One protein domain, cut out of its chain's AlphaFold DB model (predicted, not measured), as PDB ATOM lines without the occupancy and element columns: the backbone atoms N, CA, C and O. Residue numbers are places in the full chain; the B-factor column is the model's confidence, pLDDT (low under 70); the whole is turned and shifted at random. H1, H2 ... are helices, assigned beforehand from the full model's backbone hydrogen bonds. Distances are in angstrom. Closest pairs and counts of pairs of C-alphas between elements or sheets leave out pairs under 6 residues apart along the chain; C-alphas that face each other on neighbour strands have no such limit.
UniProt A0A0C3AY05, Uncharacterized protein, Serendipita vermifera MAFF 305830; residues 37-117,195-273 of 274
ATOM      1  N   GLY A  37       5.937 -46.860 -37.029       92.38
ATOM      2  CA  GLY A  37       4.754 -46.380 -37.745       92.38
ATOM      3  C   GLY A  37       3.483 -46.411 -36.892       92.38
ATOM      4  O   GLY A  37       2.767 -45.410 -36.819       92.38
ATOM      5  N   ILE A  38       3.227 -47.519 -36.187       92.19
ATOM      6  CA  ILE A  38       2.076 -47.633 -35.276       92.19
ATOM      7  C   ILE A  38       2.176 -46.611 -34.144       92.19
ATOM      8  O   ILE A  38       1.196 -45.932 -33.840       92.19
ATOM      9  N   PHE A  39       3.350 -46.468 -33.526       92.69
ATOM     10  CA  PHE A  39       3.533 -45.519 -32.431       92.69
ATOM     11  C   PHE A  39       3.300 -44.073 -32.884       92.69
ATOM     12  O   PHE A  39       2.570 -43.331 -32.227       92.69
ATOM     13  N   ALA A  40       3.850 -43.682 -34.038       94.06
ATOM     14  CA  ALA A  40       3.628 -42.359 -34.612       94.06
ATOM     15  C   ALA A  40       2.139 -42.107 -34.897       94.06
ATOM     16  O   ALA A  40       1.619 -41.047 -34.545       94.06
ATOM     17  N   LEU A  41       1.433 -43.093 -35.462       92.06
ATOM     18  CA  LEU A  41      -0.006 -43.005 -35.700       92.06
ATOM     19  C   LEU A  41      -0.784 -42.812 -34.391       92.06
ATOM     20  O   LEU A  41      -1.631 -41.925 -34.313       92.06
ATOM     21  N   LEU A  42      -0.475 -43.591 -33.349       92.69
ATOM     22  CA  LEU A  42      -1.129 -43.476 -32.043       92.69
ATOM     23  C   LEU A  42      -0.909 -42.100 -31.409       92.69
ATOM     24  O   LEU A  42      -1.853 -41.525 -30.874       92.69
ATOM     25  N   VAL A  43       0.301 -41.543 -31.506       94.88
ATOM     26  CA  VAL A  43       0.601 -40.194 -31.005       94.88
ATOM     27  C   VAL A  43      -0.181 -39.134 -31.780       94.88
ATOM     28  O   VAL A  43      -0.786 -38.253 -31.169       94.88
ATOM     29  N   VAL A  44      -0.223 -39.231 -33.112       93.94
ATOM     30  CA  VAL A  44      -1.002 -38.305 -33.946       93.94
ATOM     31  C   VAL A  44      -2.483 -38.379 -33.590       93.94
ATOM     32  O   VAL A  44      -3.102 -37.336 -33.406       93.94
ATOM     33  N   VAL A  45      -3.045 -39.577 -33.424       88.81
ATOM     34  CA  VAL A  45      -4.448 -39.762 -33.023       88.81
ATOM     35  C   VAL A  45      -4.699 -39.199 -31.622       88.81
ATOM     36  O   VAL A  45      -5.653 -38.445 -31.433       88.81
ATOM     37  N   ALA A  46      -3.823 -39.485 -30.656       87.81
ATOM     38  CA  ALA A  46      -3.947 -39.006 -29.281       87.81
ATOM     39  C   ALA A  46      -3.922 -37.472 -29.174       87.81
ATOM     40  O   ALA A  46      -4.546 -36.916 -28.274       87.81
ATOM     41  N   ILE A  47      -3.236 -36.786 -30.093       91.75
ATOM     42  CA  ILE A  47      -3.215 -35.320 -30.170       91.75
ATOM     43  C   ILE A  47      -4.389 -34.800 -31.011       91.75
ATOM     44  O   ILE A  47      -5.072 -33.865 -30.607       91.75
ATOM     45  N   ALA A  48      -4.666 -35.394 -32.171       82.31
ATOM     46  CA  ALA A  48      -5.684 -34.900 -33.094       82.31
ATOM     47  C   ALA A  48      -7.102 -34.990 -32.510       82.31
ATOM     48  O   ALA A  48      -7.882 -34.049 -32.657       82.31
ATOM     49  N   VAL A  49      -7.425 -36.082 -31.811       76.00
ATOM     50  CA  VAL A  49      -8.753 -36.304 -31.217       76.00
ATOM     51  C   VAL A  49      -9.157 -35.192 -30.234       76.00
ATOM     52  O   VAL A  49     -10.212 -34.593 -30.449       76.00
ATOM     53  N   PRO A  50      -8.376 -34.836 -29.193       76.81
ATOM     54  CA  PRO A  50      -8.772 -33.776 -28.267       76.81
ATOM     55  C   PRO A  50      -8.855 -32.399 -28.936       76.81
ATOM     56  O   PRO A  50      -9.753 -31.628 -28.603       76.81
ATOM     57  N   PHE A  51      -7.987 -32.092 -29.907       80.44
ATOM     58  CA  PHE A  51      -8.086 -30.845 -30.679       80.44
ATOM     59  C   PHE A  51      -9.374 -30.782 -31.501       80.44
ATOM     60  O   PHE A  51     -10.043 -29.748 -31.530       80.44
ATOM     61  N   PHE A  52      -9.747 -31.891 -32.137       70.44
ATOM     62  CA  PHE A  52     -10.986 -31.989 -32.896       70.44
ATOM     63  C   PHE A  52     -12.218 -31.859 -31.989       70.44
ATOM     64  O   PHE A  52     -13.141 -31.109 -32.305       70.44
ATOM     65  N   LEU A  53     -12.205 -32.501 -30.817       67.31
ATOM     66  CA  LEU A  53     -13.264 -32.355 -29.814       67.31
ATOM     67  C   LEU A  53     -13.375 -30.913 -29.302       67.31
ATOM     68  O   LEU A  53     -14.479 -30.377 -29.214       67.31
ATOM     69  N   LEU A  54     -12.249 -30.252 -29.018       75.50
ATOM     70  CA  LEU A  54     -12.233 -28.847 -28.610       75.50
ATOM     71  C   LEU A  54     -12.822 -27.938 -29.698       75.50
ATOM     72  O   LEU A  54     -13.611 -27.045 -29.394       75.50
ATOM     73  N   LEU A  55     -12.476 -28.181 -30.963       73.06
ATOM     74  CA  LEU A  55     -13.022 -27.440 -32.096       73.06
ATOM     75  C   LEU A  55     -14.547 -27.596 -32.186       73.06
ATOM     76  O   LEU A  55     -15.245 -26.595 -32.342       73.06
ATOM     77  N   ILE A  56     -15.069 -28.818 -32.029       68.75
ATOM     78  CA  ILE A  56     -16.517 -29.076 -31.990       68.75
ATOM     79  C   ILE A  56     -17.178 -28.277 -30.863       68.75
ATOM     80  O   ILE A  56     -18.197 -27.626 -31.088       68.75
ATOM     81  N   VAL A  57     -16.587 -28.273 -29.665       70.25
ATOM     82  CA  VAL A  57     -17.106 -27.507 -28.522       70.25
ATOM     83  C   VAL A  57     -17.144 -26.008 -28.832       70.25
ATOM     84  O   VAL A  57     -18.165 -25.365 -28.593       70.25
ATOM     85  N   ILE A  58     -16.079 -25.447 -29.415       72.12
ATOM     86  CA  ILE A  58     -16.019 -24.027 -29.796       72.12
ATOM     87  C   ILE A  58     -17.099 -23.689 -30.831       72.12
ATOM     88  O   ILE A  58     -17.806 -22.692 -30.673       72.12
ATOM     89  N   ILE A  59     -17.250 -24.520 -31.867       71.81
ATOM     90  CA  ILE A  59     -18.267 -24.328 -32.908       71.81
ATOM     91  C   ILE A  59     -19.670 -24.375 -32.295       71.81
ATOM     92  O   ILE A  59     -20.479 -23.491 -32.572       71.81
ATOM     93  N   ASN A  60     -19.945 -25.341 -31.415       68.38
ATOM     94  CA  ASN A  60     -21.242 -25.472 -30.751       68.38
ATOM     95  C   ASN A  60     -21.557 -24.277 -29.843       68.38
ATOM     96  O   ASN A  60     -22.671 -23.752 -29.886       68.38
ATOM     97  N   ILE A  61     -20.584 -23.790 -29.066       71.25
ATOM     98  CA  ILE A  61     -20.750 -22.579 -28.246       71.25
ATOM     99  C   ILE A  61     -21.028 -21.367 -29.143       71.25
ATOM    100  O   ILE A  61     -21.966 -20.611 -28.886       71.25
ATOM    101  N   GLY A  62     -20.257 -21.197 -30.222       71.06
ATOM    102  CA  GLY A  62     -20.432 -20.098 -31.172       71.06
ATOM    103  C   GLY A  62     -21.808 -20.113 -31.843       71.06
ATOM    104  O   GLY A  62     -22.492 -19.090 -31.870       71.06
ATOM    105  N   ALA A  63     -22.246 -21.281 -32.318       73.38
ATOM    106  CA  ALA A  63     -23.567 -21.473 -32.911       73.38
ATOM    107  C   ALA A  63     -24.690 -21.167 -31.909       73.38
ATOM    108  O   ALA A  63     -25.671 -20.511 -32.255       73.38
ATOM    109  N   THR A  64     -24.515 -21.573 -30.650       67.06
ATOM    110  CA  THR A  64     -25.482 -21.315 -29.579       67.06
ATOM    111  C   THR A  64     -25.621 -19.818 -29.297       67.06
ATOM    112  O   THR A  64     -26.736 -19.302 -29.279       67.06
ATOM    113  N   ILE A  65     -24.504 -19.093 -29.159       69.38
ATOM    114  CA  ILE A  65     -24.508 -17.633 -28.957       69.38
ATOM    115  C   ILE A  65     -25.158 -16.920 -30.151       69.38
ATOM    116  O   ILE A  65     -25.949 -15.990 -29.980       69.38
ATOM    117  N   LEU A  66     -24.841 -17.350 -31.374       72.62
ATOM    118  CA  LEU A  66     -25.419 -16.767 -32.581       72.62
ATOM    119  C   LEU A  66     -26.935 -17.003 -32.650       72.62
ATOM    120  O   LEU A  66     -27.685 -16.101 -33.031       72.62
ATOM    121  N   SER A  67     -27.389 -18.186 -32.230       70.56
ATOM    122  CA  SER A  67     -28.807 -18.533 -32.128       70.56
ATOM    123  C   SER A  67     -29.536 -17.634 -31.125       70.56
ATOM    124  O   SER A  67     -30.547 -17.027 -31.474       70.56
ATOM    125  N   THR A  68     -28.984 -17.422 -29.924       66.44
ATOM    126  CA  THR A  68     -29.615 -16.556 -28.913       66.44
ATOM    127  C   THR A  68     -29.651 -15.085 -29.323       66.44
ATOM    128  O   THR A  68     -30.653 -14.406 -29.104       66.44
ATOM    129  N   ILE A  69     -28.596 -14.587 -29.978       71.88
ATOM    130  CA  ILE A  69     -28.602 -13.238 -30.566       71.88
ATOM    131  C   ILE A  69     -29.701 -13.128 -31.626       71.88
ATOM    132  O   ILE A  69     -30.418 -12.127 -31.673       71.88
ATOM    133  N   SER A  70     -29.847 -14.158 -32.459       73.00
ATOM    134  CA  SER A  70     -30.880 -14.201 -33.492       73.00
ATOM    135  C   SER A  70     -32.277 -14.206 -32.871       73.00
ATOM    136  O   SER A  70     -33.128 -13.453 -33.345       73.00
ATOM    137  N   PHE A  71     -32.501 -14.978 -31.794       71.00
ATOM    138  CA  PHE A  71     -33.773 -15.011 -31.063       71.00
ATOM    139  C   PHE A  71     -34.189 -13.602 -30.662       71.00
ATOM    140  O   PHE A  71     -35.250 -13.128 -31.065       71.00
ATOM    141  N   GLU A  72     -33.325 -12.880 -29.959       68.75
ATOM    142  CA  GLU A  72     -33.682 -11.543 -29.499       68.75
ATOM    143  C   GLU A  72     -33.807 -10.522 -30.627       68.75
ATOM    144  O   GLU A  72     -34.693  -9.668 -30.581       68.75
ATOM    145  N   LEU A  73     -32.976 -10.619 -31.669       74.75
ATOM    146  CA  LEU A  73     -33.080  -9.741 -32.832       74.75
ATOM    147  C   LEU A  73     -34.435  -9.916 -33.533       74.75
ATOM    148  O   LEU A  73     -35.130  -8.931 -33.788       74.75
ATOM    149  N   VAL A  74     -34.823 -11.159 -33.827       74.81
ATOM    150  CA  VAL A  74     -36.084 -11.472 -34.515       74.81
ATOM    151  C   VAL A  74     -37.280 -11.132 -33.635       74.81
ATOM    152  O   VAL A  74     -38.217 -10.497 -34.116       74.81
ATOM    153  N   GLY A  75     -37.229 -11.463 -32.344       71.50
ATOM    154  CA  GLY A  75     -38.266 -11.090 -31.383       71.50
ATOM    155  C   GLY A  75     -38.484  -9.578 -31.323       71.50
ATOM    156  O   GLY A  75     -39.616  -9.105 -31.404       71.50
ATOM    157  N   HIS A  76     -37.401  -8.796 -31.285       71.19
ATOM    158  CA  HIS A  76     -37.483  -7.337 -31.270       71.19
ATOM    159  C   HIS A  76     -37.986  -6.750 -32.602       71.19
ATOM    160  O   HIS A  76     -38.706  -5.749 -32.602       71.19
ATOM    161  N   ILE A  77     -37.630  -7.351 -33.745       77.75
ATOM    162  CA  ILE A  77     -38.177  -6.961 -35.057       77.75
ATOM    163  C   ILE A  77     -39.686  -7.220 -35.094       77.75
ATOM    164  O   ILE A  77     -40.438  -6.337 -35.509       77.75
ATOM    165  N   LEU A  78     -40.136  -8.383 -34.617       76.69
ATOM    166  CA  LEU A  78     -41.553  -8.746 -34.580       76.69
ATOM    167  C   LEU A  78     -42.345  -7.822 -33.654       76.69
ATOM    168  O   LEU A  78     -43.336  -7.243 -34.087       76.69
ATOM    169  N   LEU A  79     -41.884  -7.596 -32.423       75.31
ATOM    170  CA  LEU A  79     -42.546  -6.676 -31.489       75.31
ATOM    171  C   LEU A  79     -42.676  -5.256 -32.055       75.31
ATOM    172  O   LEU A  79     -43.692  -4.589 -31.845       75.31
ATOM    173  N   ARG A  80     -41.673  -4.803 -32.818       78.88
ATOM    174  CA  ARG A  80     -41.724  -3.514 -33.514       78.88
ATOM    175  C   ARG A  80     -42.711  -3.529 -34.684       78.88
ATOM    176  O   ARG A  80     -43.440  -2.557 -34.857       78.88
ATOM    177  N   ALA A  81     -42.760  -4.613 -35.457       80.88
ATOM    178  CA  ALA A  81     -43.703  -4.776 -36.564       80.88
ATOM    179  C   ALA A  81     -45.167  -4.820 -36.087       80.88
ATOM    180  O   ALA A  81     -46.036  -4.258 -36.746       80.88
ATOM    181  N   TYR A  82     -45.430  -5.406 -34.915       82.75
ATOM    182  CA  TYR A  82     -46.764  -5.467 -34.303       82.75
ATOM    183  C   TYR A  82     -47.145  -4.212 -33.497       82.75
ATOM    184  O   TYR A  82     -48.189  -4.188 -32.847       82.75
ATOM    185  N   GLY A  83     -46.331  -3.149 -33.538       77.12
ATOM    186  CA  GLY A  83     -46.674  -1.856 -32.940       77.12
ATOM    187  C   GLY A  83     -46.729  -1.862 -31.410       77.12
ATOM    188  O   GLY A  83     -47.439  -1.045 -30.820       77.12
ATOM    189  N   HIS A  84     -45.999  -2.768 -30.750       75.25
ATOM    190  CA  HIS A  84     -45.996  -2.832 -29.293       75.25
ATOM    191  C   HIS A  84     -45.310  -1.583 -28.704       75.25
ATOM    192  O   HIS A  84     -44.160  -1.254 -29.036       75.25
ATOM    193  N   LYS A  85     -46.042  -0.846 -27.855       58.03
ATOM    194  CA  LYS A  85     -45.568   0.387 -27.206       58.03
ATOM    195  C   LYS A  85     -44.417   0.038 -26.255       58.03
ATOM    196  O   LYS A  85     -44.592  -0.781 -25.364       58.03
ATOM    197  N   GLY A  86     -43.246   0.647 -26.458       59.53
ATOM    198  CA  GLY A  86     -42.005   0.334 -25.722       59.53
ATOM    199  C   GLY A  86     -40.836  -0.117 -26.611       59.53
ATOM    200  O   GLY A  86     -39.695  -0.150 -26.158       59.53
ATOM    201  N   SER A  87     -41.087  -0.376 -27.897       53.62
ATOM    202  CA  SER A  87     -40.075  -0.801 -28.885       53.62
ATOM    203  C   SER A  87     -39.188   0.326 -29.445       53.62
ATOM    204  O   SER A  87     -38.366   0.084 -30.330       53.62
ATOM    205  N   GLU A  88     -39.307   1.555 -28.931       60.38
ATOM    206  CA  GLU A  88     -38.408   2.667 -29.291       60.38
ATOM    207  C   GLU A  88     -36.999   2.517 -28.701       60.38
ATOM    208  O   GLU A  88     -36.066   3.232 -29.082       60.38
ATOM    209  N   ILE A  89     -36.824   1.566 -27.782       60.97
ATOM    210  CA  ILE A  89     -35.525   1.234 -27.216       60.97
ATOM    211  C   ILE A  89     -34.584   0.806 -28.351       60.97
ATOM    212  O   ILE A  89     -34.930   0.031 -29.243       60.97
ATOM    213  N   ARG A  90     -33.369   1.368 -28.349       67.62
ATOM    214  CA  ARG A  90     -32.393   1.158 -29.424       67.62
ATOM    215  C   ARG A  90     -32.108  -0.337 -29.581       67.62
ATOM    216  O   ARG A  90     -31.627  -0.962 -28.645       67.62
ATOM    217  N   LEU A  91     -32.249  -0.858 -30.803       69.69
ATOM    218  CA  LEU A  91     -31.917  -2.240 -31.201       69.69
ATOM    219  C   LEU A  91     -30.569  -2.727 -30.626       69.69
ATOM    220  O   LEU A  91     -30.421  -3.877 -30.221       69.69
ATOM    221  N   LYS A  92     -29.597  -1.812 -30.508       72.44
ATOM    222  CA  LYS A  92     -28.280  -2.053 -29.904       72.44
ATOM    223  C   LYS A  92     -28.340  -2.557 -28.455       72.44
ATOM    224  O   LYS A  92     -27.465  -3.328 -28.074       72.44
ATOM    225  N   SER A  93     -29.299  -2.127 -27.631       67.38
ATOM    226  CA  SER A  93     -29.430  -2.641 -26.260       67.38
ATOM    227  C   SER A  93     -30.083  -4.016 -26.230       67.38
ATOM    228  O   SER A  93     -29.667  -4.830 -25.420       67.38
ATOM    229  N   SER A  94     -31.033  -4.303 -27.126       66.50
ATOM    230  CA  SER A  94     -31.641  -5.635 -27.219       66.50
ATOM    231  C   SER A  94     -30.621  -6.686 -27.644       66.50
ATOM    232  O   SER A  94     -30.492  -7.708 -26.995       66.50
ATOM    233  N   VAL A  95     -29.789  -6.402 -28.651       71.88
ATOM    234  CA  VAL A  95     -28.723  -7.336 -29.067       71.88
ATOM    235  C   VAL A  95     -27.736  -7.621 -27.926       71.88
ATOM    236  O   VAL A  95     -27.252  -8.741 -27.783       71.88
ATOM    237  N   LYS A  96     -27.445  -6.619 -27.084       71.19
ATOM    238  CA  LYS A  96     -26.599  -6.811 -25.898       71.19
ATOM    239  C   LYS A  96     -27.269  -7.692 -24.849       71.19
ATOM    240  O   LYS A  96     -26.579  -8.521 -24.265       71.19
ATOM    241  N   VAL A  97     -28.567  -7.499 -24.604       72.50
ATOM    242  CA  VAL A  97     -29.348  -8.332 -23.678       72.50
ATOM    243  C   VAL A  97     -29.245  -9.795 -24.112       72.50
ATOM    244  O   VAL A  97     -28.848 -10.620 -23.296       72.50
ATOM    245  N   GLY A  98     -29.402 -10.086 -25.402       64.50
ATOM    246  CA  GLY A  98     -29.398 -11.463 -25.903       64.50
ATOM    247  C   GLY A  98     -28.058 -12.119 -26.012       64.50
ATOM    248  O   GLY A  98     -27.941 -13.312 -25.738       64.50
ATOM    249  N   ALA A  99     -27.021 -11.348 -26.321       70.12
ATOM    250  CA  ALA A  99     -25.663 -11.853 -26.237       70.12
ATOM    251  C   ALA A  99     -25.311 -12.247 -24.790       70.12
ATOM    252  O   ALA A  99     -24.787 -13.335 -24.557       70.12
ATOM    253  N   VAL A 100     -25.626 -11.391 -23.808       72.25
ATOM    254  CA  VAL A 100     -25.294 -11.630 -22.392       72.25
ATOM    255  C   VAL A 100     -26.164 -12.734 -21.793       72.25
ATOM    256  O   VAL A 100     -25.651 -13.653 -21.159       72.25
ATOM    257  N   GLY A 101     -27.473 -12.669 -22.016       66.00
ATOM    258  CA  GLY A 101     -28.427 -13.664 -21.551       66.00
ATOM    259  C   GLY A 101     -28.171 -15.037 -22.154       66.00
ATOM    260  O   GLY A 101     -28.151 -16.033 -21.437       66.00
ATOM    261  N   GLY A 102     -27.906 -15.083 -23.460       65.50
ATOM    262  CA  GLY A 102     -27.579 -16.315 -24.161       65.50
ATOM    263  C   GLY A 102     -26.288 -16.945 -23.659       65.50
ATOM    264  O   GLY A 102     -26.273 -18.130 -23.352       65.50
ATOM    265  N   ALA A 103     -25.231 -16.154 -23.465       69.56
ATOM    266  CA  ALA A 103     -23.977 -16.664 -22.914       69.56
ATOM    267  C   ALA A 103     -24.147 -17.251 -21.500       69.56
ATOM    268  O   ALA A 103     -23.554 -18.279 -21.187       69.56
ATOM    269  N   ILE A 104     -24.971 -16.629 -20.648       73.06
ATOM    270  CA  ILE A 104     -25.149 -17.072 -19.256       73.06
ATOM    271  C   ILE A 104     -26.087 -18.275 -19.152       73.06
ATOM    272  O   ILE A 104     -25.831 -19.169 -18.352       73.06
ATOM    273  N   VAL A 105     -27.172 -18.308 -19.927       73.06
ATOM    274  CA  VAL A 105     -28.198 -19.358 -19.823       73.06
ATOM    275  C   VAL A 105     -27.855 -20.565 -20.689       73.06
ATOM    276  O   VAL A 105     -28.025 -21.704 -20.255       73.06
ATOM    277  N   ALA A 106     -27.359 -20.345 -21.905       65.69
ATOM    278  CA  ALA A 106     -27.239 -21.420 -22.877       65.69
ATOM    279  C   ALA A 106     -26.071 -22.369 -22.586       65.69
ATOM    280  O   ALA A 106     -26.190 -23.561 -22.847       65.69
ATOM    281  N   ILE A 107     -24.975 -21.881 -21.989       66.56
ATOM    282  CA  ILE A 107     -23.843 -22.731 -21.584       66.56
ATOM    283  C   ILE A 107     -24.272 -23.780 -20.536       66.56
ATOM    284  O   ILE A 107     -24.134 -24.972 -20.812       66.56
ATOM    285  N   PRO A 108     -24.821 -23.408 -19.360       69.88
ATOM    286  CA  PRO A 108     -25.248 -24.394 -18.370       69.88
ATOM    287  C   PRO A 108     -26.414 -25.250 -18.869       69.88
ATOM    288  O   PRO A 108     -26.437 -26.444 -18.582       69.88
ATOM    289  N   PHE A 109     -27.341 -24.688 -19.653       68.50
ATOM    290  CA  PHE A 109     -28.418 -25.479 -20.249       68.50
ATOM    291  C   PHE A 109     -27.878 -26.538 -21.216       68.50
ATOM    292  O   PHE A 109     -28.293 -27.688 -21.139       68.50
ATOM    293  N   GLY A 110     -26.913 -26.186 -22.069       63.47
ATOM    294  CA  GLY A 110     -26.259 -27.126 -22.977       63.47
ATOM    295  C   GLY A 110     -25.527 -28.245 -22.235       63.47
ATOM    296  O   GLY A 110     -25.632 -29.402 -22.625       63.47
ATOM    297  N   ILE A 111     -24.857 -27.930 -21.119       67.06
ATOM    298  CA  ILE A 111     -24.210 -28.942 -20.264       67.06
ATOM    299  C   ILE A 111     -25.254 -29.882 -19.651       67.06
ATOM    300  O   ILE A 111     -25.084 -31.099 -19.698       67.06
ATOM    301  N   ILE A 112     -26.342 -29.340 -19.093       67.56
ATOM    302  CA  ILE A 112     -27.422 -30.142 -18.500       67.56
ATOM    303  C   ILE A 112     -28.072 -31.027 -19.565       67.56
ATOM    304  O   ILE A 112     -28.268 -32.214 -19.320       67.56
ATOM    305  N   TYR A 113     -28.361 -30.472 -20.743       68.69
ATOM    306  CA  TYR A 113     -28.953 -31.207 -21.857       68.69
ATOM    307  C   TYR A 113     -28.043 -32.345 -22.324       68.69
ATOM    308  O   TYR A 113     -28.491 -33.483 -22.362       68.69
ATOM    309  N   ALA A 114     -26.757 -32.078 -22.574       63.56
ATOM    310  CA  ALA A 114     -25.799 -33.110 -22.971       63.56
ATOM    311  C   ALA A 114     -25.636 -34.198 -21.893       63.56
ATOM    312  O   ALA A 114     -25.515 -35.380 -22.207       63.56
ATOM    313  N   THR A 115     -25.680 -33.817 -20.612       64.62
ATOM    314  CA  THR A 115     -25.618 -34.771 -19.492       64.62
ATOM    315  C   THR A 115     -26.877 -35.637 -19.430       64.62
ATOM    316  O   THR A 115     -26.778 -36.846 -19.241       64.62
ATOM    317  N   LEU A 116     -28.059 -35.038 -19.614       66.44
ATOM    318  CA  LEU A 116     -29.336 -35.750 -19.679       66.44
ATOM    319  C   LEU A 116     -29.386 -36.687 -20.880       66.44
ATOM    320  O   LEU A 116     -29.810 -37.827 -20.738       66.44
ATOM    321  N   GLU A 117     -28.924 -36.238 -22.041       68.38
ATOM    322  CA  GLU A 117     -28.861 -37.053 -23.249       68.38
ATOM    323  C   GLU A 117     -27.917 -38.245 -23.060       68.38
ATOM    324  O   GLU A 117     -28.293 -39.367 -23.393       68.38
ATOM    325  N   SER A 195     -40.410 -45.369 -29.950       71.94
ATOM    326  CA  SER A 195     -41.867 -45.343 -30.024       71.94
ATOM    327  C   SER A 195     -42.311 -43.974 -30.545       71.94
ATOM    328  O   SER A 195     -41.708 -42.951 -30.214       71.94
ATOM    329  N   LYS A 196     -43.365 -43.926 -31.369       65.94
ATOM    330  CA  LYS A 196     -43.875 -42.656 -31.931       65.94
ATOM    331  C   LYS A 196     -44.082 -41.589 -30.847       65.94
ATOM    332  O   LYS A 196     -43.891 -40.410 -31.106       65.94
ATOM    333  N   ILE A 197     -44.413 -42.027 -29.629       56.00
ATOM    334  CA  ILE A 197     -44.551 -41.195 -28.432       56.00
ATOM    335  C   ILE A 197     -43.209 -40.589 -27.999       56.00
ATOM    336  O   ILE A 197     -43.167 -39.397 -27.727       56.00
ATOM    337  N   ARG A 198     -42.111 -41.358 -27.968       63.38
ATOM    338  CA  ARG A 198     -40.770 -40.823 -27.670       63.38
ATOM    339  C   ARG A 198     -40.330 -39.792 -28.703       63.38
ATOM    340  O   ARG A 198     -39.850 -38.736 -28.315       63.38
ATOM    341  N   LEU A 199     -40.552 -40.070 -29.990       62.97
ATOM    342  CA  LEU A 199     -40.229 -39.118 -31.056       62.97
ATOM    343  C   LEU A 199     -41.040 -37.825 -30.901       62.97
ATOM    344  O   LEU A 199     -40.488 -36.738 -30.996       62.97
ATOM    345  N   TRP A 200     -42.339 -37.942 -30.619       67.31
ATOM    346  CA  TRP A 200     -43.221 -36.790 -30.441       67.31
ATOM    347  C   TRP A 200     -42.885 -35.981 -29.180       67.31
ATOM    348  O   TRP A 200     -42.900 -34.758 -29.229       67.31
ATOM    349  N   LEU A 201     -42.529 -36.644 -28.074       57.72
ATOM    350  CA  LEU A 201     -42.073 -35.982 -26.848       57.72
ATOM    351  C   LEU A 201     -40.736 -35.266 -27.045       57.72
ATOM    352  O   LEU A 201     -40.610 -34.140 -26.582       57.72
ATOM    353  N   ALA A 202     -39.777 -35.873 -27.746       61.25
ATOM    354  CA  ALA A 202     -38.516 -35.214 -28.085       61.25
ATOM    355  C   ALA A 202     -38.772 -33.952 -28.920       61.25
ATOM    356  O   ALA A 202     -38.333 -32.870 -28.554       61.25
ATOM    357  N   LEU A 203     -39.611 -34.061 -29.954       61.00
ATOM    358  CA  LEU A 203     -39.988 -32.935 -30.810       61.00
ATOM    359  C   LEU A 203     -40.722 -31.833 -30.032       61.00
ATOM    360  O   LEU A 203     -40.513 -30.651 -30.276       61.00
ATOM    361  N   LEU A 204     -41.568 -32.208 -29.070       59.09
ATOM    362  CA  LEU A 204     -42.281 -31.262 -28.218       59.09
ATOM    363  C   LEU A 204     -41.347 -30.584 -27.208       59.09
ATOM    364  O   LEU A 204     -41.473 -29.382 -26.987       59.09
ATOM    365  N   VAL A 205     -40.392 -31.316 -26.631       63.56
ATOM    366  CA  VAL A 205     -39.328 -30.748 -25.789       63.56
ATOM    367  C   VAL A 205     -38.473 -29.782 -26.606       63.56
ATOM    368  O   VAL A 205     -38.217 -28.671 -26.148       63.56
ATOM    369  N   ASP A 206     -38.126 -30.130 -27.841       62.75
ATOM    370  CA  ASP A 206     -37.363 -29.260 -28.736       62.75
ATOM    371  C   ASP A 206     -38.167 -28.006 -29.123       62.75
ATOM    372  O   ASP A 206     -37.650 -26.890 -29.055       62.75
ATOM    373  N   CYS A 207     -39.464 -28.141 -29.421       56.94
ATOM    374  CA  CYS A 207     -40.336 -27.003 -29.727       56.94
ATOM    375  C   CYS A 207     -40.592 -26.082 -28.524       56.94
ATOM    376  O   CYS A 207     -40.733 -24.873 -28.707       56.94
ATOM    377  N   LEU A 208     -40.674 -26.623 -27.305       67.19
ATOM    378  CA  LEU A 208     -40.909 -25.836 -26.089       67.19
ATOM    379  C   LEU A 208     -39.621 -25.275 -25.480       67.19
ATOM    380  O   LEU A 208     -39.666 -24.245 -24.802       67.19
ATOM    381  N   SER A 209     -38.477 -25.909 -25.734       74.06
ATOM    382  CA  SER A 209     -37.184 -25.453 -25.223       74.06
ATOM    383  C   SER A 209     -36.769 -24.120 -25.839       74.06
ATOM    384  O   SER A 209     -36.302 -23.258 -25.105       74.06
ATOM    385  N   GLY A 210     -37.014 -23.896 -27.137       74.00
ATOM    386  CA  GLY A 210     -36.666 -22.649 -27.833       74.00
ATOM    387  C   GLY A 210     -37.264 -21.389 -27.186       74.00
ATOM    388  O   GLY A 210     -36.506 -20.507 -26.772       74.00
ATOM    389  N   PRO A 211     -38.599 -21.289 -27.032       78.38
ATOM    390  CA  PRO A 211     -39.244 -20.169 -26.345       78.38
ATOM    391  C   PRO A 211     -38.804 -20.021 -24.888       78.38
ATOM    392  O   PRO A 211     -38.575 -18.903 -24.434       78.38
ATOM    393  N   ALA A 212     -38.663 -21.129 -24.151       78.31
ATOM    394  CA  ALA A 212     -38.251 -21.097 -22.749       78.31
ATOM    395  C   ALA A 212     -36.807 -20.587 -22.584       78.31
ATOM    396  O   ALA A 212     -36.540 -19.752 -21.720       78.31
ATOM    397  N   LEU A 213     -35.893 -21.038 -23.446       75.56
ATOM    398  CA  LEU A 213     -34.509 -20.569 -23.512       75.56
ATOM    399  C   LEU A 213     -34.434 -19.095 -23.893       75.56
ATOM    400  O   LEU A 213     -33.720 -18.340 -23.240       75.56
ATOM    401  N   GLY A 214     -35.185 -18.680 -24.913       74.75
ATOM    402  CA  GLY A 214     -35.246 -17.281 -25.326       74.75
ATOM    403  C   GLY A 214     -35.798 -16.380 -24.218       74.75
ATOM    404  O   GLY A 214     -35.226 -15.333 -23.925       74.75
ATOM    405  N   ALA A 215     -36.861 -16.808 -23.533       80.19
ATOM    406  CA  ALA A 215     -37.418 -16.102 -22.382       80.19
ATOM    407  C   ALA A 215     -36.385 -15.949 -21.255       80.19
ATOM    408  O   ALA A 215     -36.159 -14.848 -20.745       80.19
ATOM    409  N   ALA A 216     -35.722 -17.050 -20.891       78.81
ATOM    410  CA  ALA A 216     -34.697 -17.059 -19.857       78.81
ATOM    411  C   ALA A 216     -33.491 -16.183 -20.233       78.81
ATOM    412  O   ALA A 216     -32.998 -15.441 -19.380       78.81
ATOM    413  N   SER A 217     -33.041 -16.209 -21.495       79.06
ATOM    414  CA  SER A 217     -31.950 -15.345 -21.959       79.06
ATOM    415  C   SER A 217     -32.334 -13.873 -21.835       79.06
ATOM    416  O   SER A 217     -31.594 -13.108 -21.217       79.06
ATOM    417  N   GLY A 218     -33.520 -13.493 -22.317       76.38
ATOM    418  CA  GLY A 218     -34.006 -12.116 -22.251       76.38
ATOM    419  C   GLY A 218     -34.098 -11.596 -20.816       76.38
ATOM    420  O   GLY A 218     -33.635 -10.491 -20.511       76.38
ATOM    421  N   ALA A 219     -34.617 -12.422 -19.901       83.50
ATOM    422  CA  ALA A 219     -34.712 -12.085 -18.486       83.50
ATOM    423  C   ALA A 219     -33.330 -11.865 -17.849       83.50
ATOM    424  O   ALA A 219     -33.069 -10.821 -17.241       83.50
ATOM    425  N   VAL A 220     -32.421 -12.834 -18.007       83.69
ATOM    426  CA  VAL A 220     -31.086 -12.799 -17.394       83.69
ATOM    427  C   VAL A 220     -30.247 -11.664 -17.974       83.69
ATOM    428  O   VAL A 220     -29.627 -10.911 -17.219       83.69
ATOM    429  N   GLY A 221     -30.264 -11.487 -19.294       78.94
ATOM    430  CA  GLY A 221     -29.533 -10.420 -19.968       78.94
ATOM    431  C   GLY A 221     -29.970  -9.028 -19.508       78.94
ATOM    432  O   GLY A 221     -29.119  -8.172 -19.245       78.94
ATOM    433  N   SER A 222     -31.280  -8.807 -19.338       83.19
ATOM    434  CA  SER A 222     -31.823  -7.537 -18.843       83.19
ATOM    435  C   SER A 222     -31.365  -7.262 -17.407       83.19
ATOM    436  O   SER A 222     -30.849  -6.180 -17.115       83.19
ATOM    437  N   VAL A 223     -31.440  -8.261 -16.519       87.25
ATOM    438  CA  VAL A 223     -30.994  -8.127 -15.120       87.25
ATOM    439  C   VAL A 223     -29.499  -7.813 -15.029       87.25
ATOM    440  O   VAL A 223     -29.103  -6.918 -14.278       87.25
ATOM    441  N   VAL A 224     -28.660  -8.518 -15.792       87.31
ATOM    442  CA  VAL A 224     -27.201  -8.332 -15.764       87.31
ATOM    443  C   VAL A 224     -26.812  -6.952 -16.283       87.31
ATOM    444  O   VAL A 224     -26.034  -6.248 -15.639       87.31
ATOM    445  N   LEU A 225     -27.386  -6.515 -17.405       83.81
ATOM    446  CA  LEU A 225     -27.087  -5.195 -17.957       83.81
ATOM    447  C   LEU A 225     -27.619  -4.059 -17.080       83.81
ATOM    448  O   LEU A 225     -26.944  -3.036 -16.945       83.81
ATOM    449  N   ARG A 226     -28.776  -4.241 -16.432       87.25
ATOM    450  CA  ARG A 226     -29.299  -3.281 -15.452       87.25
ATOM    451  C   ARG A 226     -28.363  -3.155 -14.248       87.25
ATOM    452  O   ARG A 226     -28.072  -2.036 -13.833       87.25
ATOM    453  N   LYS A 227     -27.823  -4.270 -13.733       89.19
ATOM    454  CA  LYS A 227     -26.794  -4.252 -12.672       89.19
ATOM    455  C   LYS A 227     -25.504  -3.546 -13.104       89.19
ATOM    456  O   LYS A 227     -24.862  -2.921 -12.271       89.19
ATOM    457  N   ALA A 228     -25.157  -3.596 -14.388       88.19
ATOM    458  CA  ALA A 228     -24.012  -2.881 -14.957       88.19
ATOM    459  C   ALA A 228     -24.276  -1.381 -15.230       88.19
ATOM    460  O   ALA A 228     -23.434  -0.708 -15.821       88.19
ATOM    461  N   GLY A 229     -25.438  -0.845 -14.835       89.25
ATOM    462  CA  GLY A 229     -25.787   0.568 -15.013       89.25
ATOM    463  C   GLY A 229     -26.280   0.932 -16.416       89.25
ATOM    464  O   GLY A 229     -26.417   2.114 -16.731       89.25
ATOM    465  N   HIS A 230     -26.568  -0.049 -17.278       85.19
ATOM    466  CA  HIS A 230     -27.153   0.219 -18.588       85.19
ATOM    467  C   HIS A 230     -28.674   0.382 -18.494       85.19
ATOM    468  O   HIS A 230     -29.383  -0.491 -17.988       85.19
ATOM    469  N   THR A 231     -29.191   1.469 -19.070       83.06
ATOM    470  CA  THR A 231     -30.622   1.628 -19.333       83.06
ATOM    471  C   THR A 231     -31.036   0.616 -20.399       83.06
ATOM    472  O   THR A 231     -30.673   0.712 -21.570       83.06
ATOM    473  N   THR A 232     -31.736  -0.423 -19.960       79.81
ATOM    474  CA  THR A 232     -32.138  -1.558 -20.791       79.81
ATOM    475  C   THR A 232     -33.639  -1.778 -20.729       79.81
ATOM    476  O   THR A 232     -34.343  -1.200 -19.901       79.81
ATOM    477  N   LEU A 233     -34.105  -2.600 -21.666       72.56
ATOM    478  CA  LEU A 233     -35.478  -3.061 -21.776       72.56
ATOM    479  C   LEU A 233     -35.936  -3.691 -20.456       72.56
ATOM    480  O   LEU A 233     -35.140  -4.348 -19.778       72.56
ATOM    481  N   ASP A 234     -37.193  -3.464 -20.072       84.94
ATOM    482  CA  ASP A 234     -37.702  -4.063 -18.844       84.94
ATOM    483  C   ASP A 234     -37.677  -5.591 -18.928       84.94
ATOM    484  O   ASP A 234     -37.794  -6.158 -20.014       84.94
ATOM    485  N   VAL A 235     -37.487  -6.253 -17.785       84.94
ATOM    486  CA  VAL A 235     -37.276  -7.708 -17.727       84.94
ATOM    487  C   VAL A 235     -38.445  -8.432 -18.390       84.94
ATOM    488  O   VAL A 235     -38.218  -9.353 -19.170       84.94
ATOM    489  N   ALA A 236     -39.680  -7.975 -18.157       80.44
ATOM    490  CA  ALA A 236     -40.880  -8.555 -18.754       80.44
ATOM    491  C   ALA A 236     -40.860  -8.483 -20.290       80.44
ATOM    492  O   ALA A 236     -40.985  -9.503 -20.962       80.44
ATOM    493  N   SER A 237     -40.613  -7.299 -20.850       78.19
ATOM    494  CA  SER A 237     -40.586  -7.103 -22.302       78.19
ATOM    495  C   SER A 237     -39.367  -7.762 -22.971       78.19
ATOM    496  O   SER A 237     -39.462  -8.201 -24.114       78.19
ATOM    497  N   ALA A 238     -38.235  -7.887 -22.270       76.69
ATOM    498  CA  ALA A 238     -37.071  -8.635 -22.751       76.69
ATOM    499  C   ALA A 238     -37.350 -10.146 -22.788       76.69
ATOM    500  O   ALA A 238     -37.001 -10.819 -23.754       76.69
ATOM    501  N   THR A 239     -38.029 -10.662 -21.761       82.00
ATOM    502  CA  THR A 239     -38.480 -12.061 -21.686       82.00
ATOM    503  C   THR A 239     -39.449 -12.379 -22.823       82.00
ATOM    504  O   THR A 239     -39.293 -13.387 -23.503       82.00
ATOM    505  N   GLU A 240     -40.424 -11.504 -23.072       81.38
ATOM    506  CA  GLU A 240     -41.401 -11.673 -24.150       81.38
ATOM    507  C   GLU A 240     -40.740 -11.637 -25.536       81.38
ATOM    508  O   GLU A 240     -40.990 -12.515 -26.365       81.38
ATOM    509  N   ALA A 241     -39.832 -10.681 -25.768       77.19
ATOM    510  CA  ALA A 241     -39.050 -10.611 -27.001       77.19
ATOM    511  C   ALA A 241     -38.248 -11.899 -27.229       77.19
ATOM    512  O   ALA A 241     -38.290 -12.477 -28.316       77.19
ATOM    513  N   GLY A 242     -37.559 -12.374 -26.190       75.38
ATOM    514  CA  GLY A 242     -36.802 -13.615 -26.231       75.38
ATOM    515  C   GLY A 242     -37.680 -14.837 -26.509       75.38
ATOM    516  O   GLY A 242     -37.326 -15.656 -27.355       75.38
ATOM    517  N   ALA A 243     -38.851 -14.941 -25.875       81.75
ATOM    518  CA  ALA A 243     -39.785 -16.052 -26.071       81.75
ATOM    519  C   ALA A 243     -40.314 -16.129 -27.511       81.75
ATOM    520  O   ALA A 243     -40.302 -17.199 -28.125       81.75
ATOM    521  N   ILE A 244     -40.738 -14.991 -28.071       80.31
ATOM    522  CA  ILE A 244     -41.238 -14.900 -29.453       80.31
ATOM    523  C   ILE A 244     -40.119 -15.243 -30.441       80.31
ATOM    524  O   ILE A 244     -40.323 -16.011 -31.383       80.31
ATOM    525  N   GLY A 245     -38.920 -14.712 -30.199       74.44
ATOM    526  CA  GLY A 245     -37.722 -15.034 -30.963       74.44
ATOM    527  C   GLY A 245     -37.403 -16.524 -30.971       74.44
ATOM    528  O   GLY A 245     -37.241 -17.119 -32.036       74.44
ATOM    529  N   GLY A 246     -37.374 -17.125 -29.781       73.69
ATOM    530  CA  GLY A 246     -37.129 -18.548 -29.568       73.69
ATOM    531  C   GLY A 246     -38.182 -19.444 -30.214       73.69
ATOM    532  O   GLY A 246     -37.843 -20.505 -30.728       73.69
ATOM    533  N   PHE A 247     -39.442 -19.009 -30.269       78.44
ATOM    534  CA  PHE A 247     -40.505 -19.743 -30.957       78.44
ATOM    535  C   PHE A 247     -40.294 -19.791 -32.475       78.44
ATOM    536  O   PHE A 247     -40.340 -20.861 -33.081       78.44
ATOM    537  N   VAL A 248     -40.025 -18.640 -33.095       78.12
ATOM    538  CA  VAL A 248     -39.910 -18.530 -34.558       78.12
ATOM    539  C   VAL A 248     -38.625 -19.178 -35.066       78.12
ATOM    540  O   VAL A 248     -38.646 -19.999 -35.983       78.12
ATOM    541  N   LEU A 249     -37.494 -18.820 -34.468       74.19
ATOM    542  CA  LEU A 249     -36.201 -19.355 -34.882       74.19
ATOM    543  C   LEU A 249     -35.960 -20.757 -34.339       74.19
ATOM    544  O   LEU A 249     -35.236 -21.490 -34.988       74.19
ATOM    545  N   GLY A 250     -36.542 -21.159 -33.205       71.38
ATOM    546  CA  GLY A 250     -36.411 -22.532 -32.707       71.38
ATOM    547  C   GLY A 250     -36.940 -23.540 -33.724       71.38
ATOM    548  O   GLY A 250     -36.241 -24.485 -34.081       71.38
ATOM    549  N   ALA A 251     -38.121 -23.275 -34.290       66.69
ATOM    550  CA  ALA A 251     -38.685 -24.088 -35.364       66.69
ATOM    551  C   ALA A 251     -37.822 -24.060 -36.640       66.69
ATOM    552  O   ALA A 251     -37.588 -25.102 -37.255       66.69
ATOM    553  N   LEU A 252     -37.311 -22.885 -37.025       71.88
ATOM    554  CA  LEU A 252     -36.451 -22.741 -38.204       71.88
ATOM    555  C   LEU A 252     -35.107 -23.466 -38.026       71.88
ATOM    556  O   LEU A 252     -34.645 -24.154 -38.934       71.88
ATOM    557  N   LEU A 253     -34.494 -23.348 -36.851       67.88
ATOM    558  CA  LEU A 253     -33.225 -23.978 -36.517       67.88
ATOM    559  C   LEU A 253     -33.386 -25.499 -36.498       67.88
ATOM    560  O   LEU A 253     -32.628 -26.185 -37.176       67.88
ATOM    561  N   ALA A 254     -34.423 -26.018 -35.832       62.59
ATOM    562  CA  ALA A 254     -34.748 -27.444 -35.836       62.59
ATOM    563  C   ALA A 254     -34.953 -27.978 -37.264       62.59
ATOM    564  O   ALA A 254     -34.416 -29.026 -37.624       62.59
ATOM    565  N   PHE A 255     -35.661 -27.224 -38.113       66.06
ATOM    566  CA  PHE A 255     -35.859 -27.587 -39.513       66.06
ATOM    567  C   PHE A 255     -34.544 -27.603 -40.309       66.06
ATOM    568  O   PHE A 255     -34.260 -28.573 -41.011       66.06
ATOM    569  N   THR A 256     -33.715 -26.562 -40.185       67.81
ATOM    570  CA  THR A 256     -32.431 -26.469 -40.906       67.81
ATOM    571  C   THR A 256     -31.417 -27.517 -40.454       67.81
ATOM    572  O   THR A 256     -30.768 -28.118 -41.304       67.81
ATOM    573  N   LEU A 257     -31.317 -27.795 -39.151       64.19
ATOM    574  CA  LEU A 257     -30.480 -28.867 -38.604       64.19
ATOM    575  C   LEU A 257     -30.952 -30.238 -39.083       64.19
ATOM    576  O   LEU A 257     -30.139 -31.040 -39.534       64.19
ATOM    577  N   SER A 258     -32.262 -30.493 -39.056       61.34
ATOM    578  CA  SER A 258     -32.832 -31.739 -39.575       61.34
ATOM    579  C   SER A 258     -32.534 -31.921 -41.070       61.34
ATOM    580  O   SER A 258     -32.100 -32.997 -41.493       61.34
ATOM    581  N   ALA A 259     -32.678 -30.856 -41.867       64.44
ATOM    582  CA  ALA A 259     -32.340 -30.863 -43.289       64.44
ATOM    583  C   ALA A 259     -30.838 -31.100 -43.526       64.44
ATOM    584  O   ALA A 259     -30.478 -31.967 -44.320       64.44
ATOM    585  N   LEU A 260     -29.962 -30.396 -42.798       64.44
ATOM    586  CA  LEU A 260     -28.506 -30.556 -42.879       64.44
ATOM    587  C   LEU A 260     -28.064 -31.972 -42.508       64.44
ATOM    588  O   LEU A 260     -27.295 -32.571 -43.256       64.44
ATOM    589  N   CYS A 261     -28.585 -32.533 -41.416       58.94
ATOM    590  CA  CYS A 261     -28.327 -33.920 -41.035       58.94
ATOM    591  C   CYS A 261     -28.770 -34.882 -42.143       58.94
ATOM    592  O   CYS A 261     -27.998 -35.746 -42.549       58.94
ATOM    593  N   THR A 262     -29.976 -34.704 -42.692       62.34
ATOM    594  CA  THR A 262     -30.486 -35.560 -43.777       62.34
ATOM    595  C   THR A 262     -29.585 -35.499 -45.014       62.34
ATOM    596  O   THR A 262     -29.264 -36.535 -45.599       62.34
ATOM    597  N   CYS A 263     -29.114 -34.305 -45.387       70.25
ATOM    598  CA  CYS A 263     -28.174 -34.120 -46.491       70.25
ATOM    599  C   CYS A 263     -26.801 -34.747 -46.207       70.25
ATOM    600  O   CYS A 263     -26.253 -35.413 -47.082       70.25
ATOM    601  N   ALA A 264     -26.260 -34.577 -44.997       62.50
ATOM    602  CA  ALA A 264     -24.964 -35.129 -44.606       62.50
ATOM    603  C   ALA A 264     -24.976 -36.666 -44.598       62.50
ATOM    604  O   ALA A 264     -24.091 -37.290 -45.181       62.50
ATOM    605  N   PHE A 265     -26.015 -37.282 -44.022       61.75
ATOM    606  CA  PHE A 265     -26.189 -38.737 -44.062       61.75
ATOM    607  C   PHE A 265     -26.415 -39.248 -45.488       61.75
ATOM    608  O   PHE A 265     -25.865 -40.283 -45.857       61.75
ATOM    609  N   GLY A 266     -27.177 -38.516 -46.308       71.69
ATOM    610  CA  GLY A 266     -27.370 -38.847 -47.720       71.69
ATOM    611  C   GLY A 266     -26.061 -38.827 -48.515       71.69
ATOM    612  O   GLY A 266     -25.792 -39.756 -49.273       71.69
ATOM    613  N   ALA A 267     -25.224 -37.808 -48.300       70.88
ATOM    614  CA  ALA A 267     -23.915 -37.692 -48.935       70.88
ATOM    615  C   ALA A 267     -22.954 -38.797 -48.472       70.88
ATOM    616  O   ALA A 267     -22.333 -39.446 -49.308       70.88
ATOM    617  N   ALA A 268     -22.886 -39.073 -47.166       63.97
ATOM    618  CA  ALA A 268     -22.063 -40.156 -46.628       63.97
ATOM    619  C   ALA A 268     -22.484 -41.528 -47.183       63.97
ATOM    620  O   ALA A 268     -21.640 -42.311 -47.614       63.97
ATOM    621  N   ALA A 269     -23.792 -41.800 -47.245       66.00
ATOM    622  CA  ALA A 269     -24.325 -43.040 -47.805       66.00
ATOM    623  C   ALA A 269     -24.054 -43.183 -49.312       66.00
ATOM    624  O   ALA A 269     -23.898 -44.303 -49.798       66.00
ATOM    625  N   LEU A 270     -24.003 -42.070 -50.053       77.06
ATOM    626  CA  LEU A 270     -23.628 -42.067 -51.465       77.06
ATOM    627  C   LEU A 270     -22.131 -42.349 -51.643       77.06
ATOM    628  O   LEU A 270     -21.781 -43.176 -52.477       77.06
ATOM    629  N   SER A 271     -21.269 -41.734 -50.829       66.88
ATOM    630  CA  SER A 271     -19.818 -41.963 -50.866       66.88
ATOM    631  C   SER A 271     -19.423 -43.396 -50.506       66.88
ATOM    632  O   SER A 271     -18.429 -43.887 -51.013       66.88
ATOM    633  N   LEU A 272     -20.202 -44.085 -49.667       67.12
ATOM    634  CA  LEU A 272     -20.007 -45.505 -49.333       67.12
ATOM    635  C   LEU A 272     -20.432 -46.475 -50.452       67.12
ATOM    636  O   LEU A 272     -20.171 -47.671 -50.348       67.12
ATOM    637  N   ARG A 273     -21.143 -45.996 -51.480       69.25
ATOM    638  CA  ARG A 273     -21.591 -46.820 -52.618       69.25
ATOM    639  C   ARG A 273     -20.689 -46.730 -53.846       69.25
ATOM    640  O   ARG A 273     -20.895 -47.519 -54.767       69.25
TER     641      ARG A 273
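This is residues 37 to 117 and 195 to 273 of the 274 residues of an uncharacterized protein of Serendipita vermifera MAFF 305830 (UniProt A0A0C3AY05). Four long helices cross steeply in a compact body near one end of the model, and from there their other ends splay apart as free arms. H1 makes the longest arm, with residues 37 to 59 sticking out, and the two short links lie at the crossed end. The printed part has 160 residues with four named helices, H1 to H4 in order, and no named strand; the class is all helix. The whole is loose, with a radius of gyration of the C-alphas of 19.5 A, and elongated, spanning 67 by 39 by 26 A.

H1, residues 37 to 81, begins at C-alpha 37 (4.754, -46.380, -37.745) and is 63.9 A long. H2, residues 91 to 117, is 35.8 A long, with a kink of 35 degrees near residue 106. H3, residues 196 to 227, is 46.2 A long. H4, residues 235 to 271, is 50.8 A long, with a kink of 30 degrees near residue 249, and ends at C-alpha 271 (-19.818, -41.963, -50.866).

H1 touches H2 with residues 61 to 76 alone, the closest C-alphas being those of Ile 69 and Gly 98, 5.1 A apart; they run opposite ways at a steep tilt of 46 degrees. With residues 67 to 79 alone H1 touches H4, closest at C-alphas 71 and 245, 4.0 A. H3 touches H2, closest at C-alphas 221 and 101, 3.8 A, and H4, closest at C-alphas 214 and 242, 4.1 A. H2 and H4 only just touch, with 3 pairs of C-alphas within 8 A, the closest being those of Ser 94 and Ala 238, 7.6 A. Every O i to N i+4 pair is within hydrogen-bond range in H4; in H1 40 of 41 are, in H2 21 of 23 and in H3 26 of 28.

Residues 118 to 194 are not printed, and C-alphas 117 and 195 are 16.8 A apart across the cut. The mean pLDDT of the printed part is 73.2; residues 106 to 117 and 196 to 208 are among those under 70.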